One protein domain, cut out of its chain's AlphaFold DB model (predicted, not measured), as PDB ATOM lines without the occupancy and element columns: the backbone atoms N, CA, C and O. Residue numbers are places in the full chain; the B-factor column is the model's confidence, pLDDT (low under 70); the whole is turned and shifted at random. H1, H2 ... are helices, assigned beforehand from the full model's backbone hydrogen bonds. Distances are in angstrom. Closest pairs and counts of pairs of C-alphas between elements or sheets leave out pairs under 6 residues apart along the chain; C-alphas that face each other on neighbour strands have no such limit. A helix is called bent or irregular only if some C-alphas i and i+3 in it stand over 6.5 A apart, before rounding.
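This is residues 39 to 90 of the 96 residues of an uncharacterized protein of Candidatus Pacearchaeota archaeon (UniProt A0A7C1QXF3). One long helix, H1, makes the length of a rod, and after its last residue, Lys 76, a sharp turn leads into a short helix, H2, which folds back at a small angle as in a lopsided, narrow V. Residues 39 to 69 of H1 stick out free. The printed part has 52 residues with two named helices, H1 then H2, and no named strand: all helix. It is extended, with a radius of gyration of the C-alphas of 18.6 A and spans of 59 by 19 by 7 A.

H1, residues 39 to 76, begins at C-alpha 39 (165.154, 236.464, 346.175) and is 56.9 A long from first to last C-alpha. It is neither bent nor irregular, but only just: C-alphas 48 and 51 are 6.3 A apart. H2, residues 78 to 90, is 20.1 A long and ends at C-alpha 90 (139.208, 271.805, 347.986). It is only just irregular, with C-alphas 79 and 82 6.8 A apart.

H1 and H2 only just touch, and only at the corner by their link, with 3 pairs of C-alphas within 8 A; the closest are those of Ile 74 and Ser 80, 5.9 A. They run opposite ways at a shallow tilt of 27 degrees. O i to N i+4 pairs are within hydrogen-bond range in 28 of 34 in H1 and 4 of 9 in H2, where 8 of 10 O i to N i+3 pairs are.

The C-alphas farthest apart, of Leu 39 and Lys 79, are 59.4 A apart. The printed part has no cut, and the link from H1 to H2 is tight. Residues 39 to 53 of the model have pLDDT under 70.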
ATOM      1  N   LEU A  39     166.113 236.499 347.293       44.56
ATOM      2  CA  LEU A  39     165.154 236.464 346.175       44.56
ATOM      3  C   LEU A  39     163.706 236.659 346.665       44.56
ATOM      4  O   LEU A  39     162.889 237.254 345.967       44.56
ATOM      5  N   SER A  40     163.412 236.236 347.895       47.66
ATOM      6  CA  SER A  40     162.168 236.511 348.617       47.66
ATOM      7  C   SER A  40     161.914 238.004 348.855       47.66
ATOM      8  O   SER A  40     160.789 238.450 348.642       47.66
ATOM      9  N   ASP A  41     162.925 238.798 349.212       45.38
ATOM     10  CA  ASP A  41     162.792 240.254 349.373       45.38
ATOM     11  C   ASP A  41     162.539 240.941 348.022       45.38
ATOM     12  O   ASP A  41     161.684 241.818 347.918       45.38
ATOM     13  N   PHE A  42     163.205 240.483 346.955       50.53
ATOM     14  CA  PHE A  42     163.011 241.018 345.601       50.53
ATOM     15  C   PHE A  42     161.617 240.699 345.034       50.53
ATOM     16  O   PHE A  42     160.991 241.541 344.394       50.53
ATOM     17  N   ILE A  43     161.091 239.497 345.294       50.59
ATOM     18  CA  ILE A  43     159.732 239.103 344.881       50.59
ATOM     19  C   ILE A  43     158.672 239.859 345.692       50.59
ATOM     20  O   ILE A  43     157.604 240.174 345.162       50.59
ATOM     21  N   THR A  44     158.960 240.172 346.956       48.19
ATOM     22  CA  THR A  44     158.049 240.940 347.814       48.19
ATOM     23  C   THR A  44     157.992 242.410 347.375       48.19
ATOM     24  O   THR A  44     156.899 242.956 347.243       48.19
ATOM     25  N   GLU A  45     159.127 243.019 347.014       49.19
ATOM     26  CA  GLU A  45     159.183 244.374 346.432       49.19
ATOM     27  C   GLU A  45     158.568 244.426 345.016       49.19
ATOM     28  O   GLU A  45     157.786 245.327 344.705       49.19
ATOM     29  N   GLY A  46     158.821 243.419 344.172       45.72
ATOM     30  CA  GLY A  46     158.285 243.347 342.806       45.72
ATOM     31  C   GLY A  46     156.761 243.189 342.727       45.72
ATOM     32  O   GLY A  46     156.148 243.627 341.754       45.72
ATOM     33  N   LYS A  47     156.129 242.617 343.761       46.88
ATOM     34  CA  LYS A  47     154.662 242.528 343.869       46.88
ATOM     35  C   LYS A  47     154.020 243.774 344.485       46.88
ATOM     36  O   LYS A  47     152.837 244.000 344.247       46.88
ATOM     37  N   MET A  48     154.776 244.595 345.218       44.97
ATOM     38  CA  MET A  48     154.289 245.889 345.711       44.97
ATOM     39  C   MET A  48     154.285 246.972 344.621       44.97
ATOM     40  O   MET A  48     153.433 247.845 344.654       44.97
ATOM     41  N   HIS A  49     155.167 246.904 343.618       51.16
ATOM     42  CA  HIS A  49     155.293 247.965 342.601       51.16
ATOM     43  C   HIS A  49     154.370 247.848 341.376       51.16
ATOM     44  O   HIS A  49     154.297 248.786 340.582       51.16
ATOM     45  N   GLN A  50     153.652 246.735 341.190       48.41
ATOM     46  CA  GLN A  50     152.689 246.624 340.083       48.41
ATOM     47  C   GLN A  50     151.351 247.310 340.375       48.41
ATOM     48  O   GLN A  50     150.731 247.823 339.448       48.41
ATOM     49  N   PHE A  51     150.940 247.383 341.645       50.31
ATOM     50  CA  PHE A  51     149.723 248.101 342.033       50.31
ATOM     51  C   PHE A  51     149.880 249.624 341.892       50.31
ATOM     52  O   PHE A  51     148.936 250.297 341.490       50.31
ATOM     53  N   ASP A  52     151.092 250.154 342.084       58.41
ATOM     54  CA  ASP A  52     151.336 251.597 342.004       58.41
ATOM     55  C   ASP A  52     151.265 252.144 340.570       58.41
ATOM     56  O   ASP A  52     150.765 253.244 340.343       58.41
ATOM     57  N   HIS A  53     151.757 251.418 339.561       64.94
ATOM     58  CA  HIS A  53     151.913 252.017 338.231       64.94
ATOM     59  C   HIS A  53     150.577 252.200 337.491       64.94
ATOM     60  O   HIS A  53     150.385 253.210 336.805       64.94
ATOM     61  N   GLU A  54     149.648 251.251 337.612       71.88
ATOM     62  CA  GLU A  54     148.318 251.363 337.001       71.88
ATOM     63  C   GLU A  54     147.463 252.412 337.716       71.88
ATOM     64  O   GLU A  54     146.817 253.235 337.058       71.88
ATOM     65  N   GLU A  55     147.531 252.460 339.048       73.75
ATOM     66  CA  GLU A  55     146.840 253.463 339.853       73.75
ATOM     67  C   GLU A  55     147.361 254.877 339.552       73.75
ATOM     68  O   GLU A  55     146.575 255.789 339.289       73.75
ATOM     69  N   ILE A  56     148.683 255.061 339.454       77.81
ATOM     70  CA  ILE A  56     149.293 256.345 339.076       77.81
ATOM     71  C   ILE A  56     148.849 256.787 337.672       77.81
ATOM     72  O   ILE A  56     148.587 257.975 337.452       77.81
ATOM     73  N   ILE A  57     148.759 255.866 336.706       81.62
ATOM     74  CA  ILE A  57     148.261 256.182 335.356       81.62
ATOM     75  C   ILE A  57     146.791 256.604 335.418       81.62
ATOM     76  O   ILE A  57     146.414 257.606 334.802       81.62
ATOM     77  N   LEU A  58     145.969 255.876 336.173       81.75
ATOM     78  CA  LEU A  58     144.549 256.168 336.320       81.75
ATOM     79  C   LEU A  58     144.326 257.548 336.952       81.75
ATOM     80  O   LEU A  58     143.572 258.354 336.404       81.75
ATOM     81  N   VAL A  59     145.040 257.870 338.034       82.31
ATOM     82  CA  VAL A  59     144.976 259.186 338.688       82.31
ATOM     83  C   VAL A  59     145.383 260.300 337.721       82.31
ATOM     84  O   VAL A  59     144.702 261.326 337.639       82.31
ATOM     85  N   LYS A  60     146.443 260.102 336.922       82.19
ATOM     86  CA  LYS A  60     146.846 261.073 335.888       82.19
ATOM     87  C   LYS A  60     145.748 261.292 334.844       82.19
ATOM     88  O   LYS A  60     145.475 262.442 334.493       82.19
ATOM     89  N   HIS A  61     145.100 260.228 334.370       85.06
ATOM     90  CA  HIS A  61     143.998 260.338 333.410       85.06
ATOM     91  C   HIS A  61     142.767 261.040 333.992       85.06
ATOM     92  O   HIS A  61     142.169 261.889 333.323       85.06
ATOM     93  N   ILE A  62     142.402 260.730 335.239       83.38
ATOM     94  CA  ILE A  62     141.298 261.394 335.941       83.38
ATOM     95  C   ILE A  62     141.596 262.890 336.071       83.38
ATOM     96  O   ILE A  62     140.771 263.715 335.677       83.38
ATOM     97  N   LYS A  63     142.803 263.251 336.520       84.81
ATOM     98  CA  LYS A  63     143.223 264.649 336.679       84.81
ATOM     99  C   LYS A  63     143.145 265.431 335.366       84.81
ATOM    100  O   LYS A  63     142.560 266.510 335.326       84.81
ATOM    101  N   GLN A  64     143.658 264.869 334.271       85.69
ATOM    102  CA  GLN A  64     143.556 265.497 332.947       85.69
ATOM    103  C   GLN A  64     142.103 265.679 332.490       85.69
ATOM    104  O   GLN A  64     141.761 266.705 331.898       85.69
ATOM    105  N   SER A  65     141.241 264.702 332.774       87.81
ATOM    106  CA  SER A  65     139.823 264.773 332.417       87.81
ATOM    107  C   SER A  65     139.102 265.866 333.208       87.81
ATOM    108  O   SER A  65     138.350 266.647 332.626       87.81
ATOM    109  N   MET A  66     139.386 265.991 334.509       85.06
ATOM    110  CA  MET A  66     138.833 267.055 335.352       85.06
ATOM    111  C   MET A  66     139.259 268.446 334.876       85.06
ATOM    112  O   MET A  66     138.406 269.318 334.739       85.06
ATOM    113  N   ILE A  67     140.542 268.635 334.544       84.44
ATOM    114  CA  ILE A  67     141.059 269.900 333.995       84.44
ATOM    115  C   ILE A  67     140.295 270.292 332.722       84.44
ATOM    116  O   ILE A  67     139.865 271.435 332.581       84.44
ATOM    117  N   ARG A  68     140.065 269.343 331.804       86.44
ATOM    118  CA  ARG A  68     139.302 269.605 330.569       86.44
ATOM    119  C   ARG A  68     137.868 270.046 330.854       86.44
ATOM    120  O   ARG A  68     137.436 271.055 330.306       86.44
ATOM    121  N   ILE A  69     137.154 269.327 331.720       86.25
ATOM    122  CA  ILE A  69     135.764 269.647 332.082       86.25
ATOM    123  C   ILE A  69     135.683 271.040 332.711       86.25
ATOM    124  O   ILE A  69     134.843 271.853 332.325       86.25
ATOM    125  N   VAL A  70     136.580 271.331 333.655       84.19
ATOM    126  CA  VAL A  70     136.659 272.635 334.316       84.19
ATOM    127  C   VAL A  70     136.912 273.737 333.286       84.19
ATOM    128  O   VAL A  70     136.164 274.714 333.248       84.19
ATOM    129  N   ASN A  71     137.879 273.551 332.386       82.00
ATOM    130  CA  ASN A  71     138.168 274.505 331.317       82.00
ATOM    131  C   ASN A  71     136.974 274.731 330.384       82.00
ATOM    132  O   ASN A  71     136.658 275.880 330.085       82.00
ATOM    133  N   GLU A  72     136.252 273.687 329.974       84.50
ATOM    134  CA  GLU A  72     135.042 273.853 329.159       84.50
ATOM    135  C   GLU A  72     133.947 274.652 329.873       84.50
ATOM    136  O   GLU A  72     133.305 275.508 329.258       84.50
ATOM    137  N   ILE A  73     133.733 274.399 331.167       82.31
ATOM    138  CA  ILE A  73     132.745 275.126 331.972       82.31
ATOM    139  C   ILE A  73     133.120 276.610 332.062       82.31
ATOM    140  O   ILE A  73     132.252 277.470 331.902       82.31
ATOM    141  N   ILE A  74     134.401 276.924 332.277       80.44
ATOM    142  CA  ILE A  74     134.891 278.309 332.355       80.44
ATOM    143  C   ILE A  74     134.791 279.004 331.000       80.44
ATOM    144  O   ILE A  74     134.353 280.149 330.938       80.44
ATOM    145  N   LEU A  75     135.180 278.330 329.915       77.94
ATOM    146  CA  LEU A  75     135.112 278.890 328.565       77.94
ATOM    147  C   LEU A  75     133.665 279.207 328.168       77.94
ATOM    148  O   LEU A  75     133.407 280.257 327.585       77.94
ATOM    149  N   LYS A  76     132.710 278.338 328.526       83.31
ATOM    150  CA  LYS A  76     131.275 278.559 328.277       83.31
ATOM    151  C   LYS A  76     130.661 279.600 329.212       83.31
ATOM    152  O   LYS A  76     129.720 280.288 328.823       83.31
ATOM    153  N   ASN A  77     131.168 279.727 330.436       82.19
ATOM    154  CA  ASN A  77     130.691 280.705 331.405       82.19
ATOM    155  C   ASN A  77     131.863 281.339 332.175       82.19
ATOM    156  O   ASN A  77     132.181 280.910 333.289       82.19
ATOM    157  N   PRO A  78     132.467 282.417 331.639       77.75
ATOM    158  CA  PRO A  78     133.622 283.074 332.252       77.75
ATOM    159  C   PRO A  78     133.336 283.618 333.650       77.75
ATOM    160  O   PRO A  78     134.247 283.757 334.466       77.75
ATOM    161  N   LYS A  79     132.064 283.901 333.963       80.56
ATOM    162  CA  LYS A  79     131.671 284.337 335.303       80.56
ATOM    163  C   LYS A  79     131.913 283.239 336.323       80.56
ATOM    164  O   LYS A  79     132.263 283.583 337.437       80.56
ATOM    165  N   SER A  80     131.844 281.957 335.964       78.75
ATOM    166  CA  SER A  80     132.125 280.826 336.862       78.75
ATOM    167  C   SER A  80     133.581 280.745 337.330       78.75
ATOM    168  O   SER A  80     133.881 279.946 338.213       78.75
ATOM    169  N   ARG A  81     134.487 281.589 336.811       75.88
ATOM    170  CA  ARG A  81     135.900 281.620 337.213       75.88
ATOM    171  C   ARG A  81     136.099 281.877 338.712       75.88
ATOM    172  O   ARG A  81     137.044 281.359 339.289       75.88
ATOM    173  N   HIS A  82     135.182 282.593 339.371       75.44
ATOM    174  CA  HIS A  82     135.227 282.782 340.831       75.44
ATOM    175  C   HIS A  82     135.010 281.480 341.622       75.44
ATOM    176  O   HIS A  82     135.513 281.350 342.734       75.44
ATOM    177  N   ASN A  83     134.309 280.491 341.053       75.00
ATOM    178  CA  ASN A  83     134.118 279.184 341.689       75.00
ATOM    179  C   ASN A  83     135.382 278.315 341.634       75.00
ATOM    180  O   ASN A  83     135.487 277.349 342.384       75.00
ATOM    181  N   LEU A  84     136.361 278.680 340.802       75.00
ATOM    182  CA  LEU A  84     137.640 277.976 340.710       75.00
ATOM    183  C   LEU A  84     138.515 278.202 341.928       75.00
ATOM    184  O   LEU A  84     139.253 277.305 342.303       75.00
ATOM    185  N   VAL A  85     138.389 279.361 342.578       73.50
ATOM    186  CA  VAL A  85     139.089 279.637 343.836       73.50
ATOM    187  C   VAL A  85     138.651 278.631 344.904       73.50
ATOM    188  O   VAL A  85     139.495 277.997 345.524       73.50
ATOM    189  N   LYS A  86     137.340 278.384 345.026       78.38
ATOM    190  CA  LYS A  86     136.794 277.370 345.946       78.38
ATOM    191  C   LYS A  86     137.208 275.947 345.561       78.38
ATOM    192  O   LYS A  86     137.496 275.129 346.424       78.38
ATOM    193  N   LEU A  87     137.246 275.644 344.265       75.94
ATOM    194  CA  LEU A  87     137.729 274.352 343.765       75.94
ATOM    195  C   LEU A  87     139.215 274.139 344.085       75.94
ATOM    196  O   LEU A  87     139.582 273.060 344.536       75.94
ATOM    197  N   LYS A  88     140.049 275.170 343.935       78.06
ATOM    198  CA  LYS A  88     141.463 275.150 344.319       78.06
ATOM    199  C   LYS A  88     141.645 274.933 345.820       78.06
ATOM    200  O   LYS A  88     142.524 274.177 346.206       78.06
ATOM    201  N   GLU A  89     140.813 275.544 346.661       79.81
ATOM    202  CA  GLU A  89     140.835 275.308 348.114       79.81
ATOM    203  C   GLU A  89     140.510 273.851 348.477       79.81
ATOM    204  O   GLU A  89     141.117 273.303 349.393       79.81
ATOM    205  N   ILE A  90     139.591 273.206 347.748       78.81
ATOM    206  CA  ILE A  90     139.208 271.805 347.986       78.81
ATOM    207  C   ILE A  90     140.286 270.832 347.492       78.81
ATOM    208  O   ILE A  90     140.578 269.848 348.164       78.81
TER     209      ILE A  90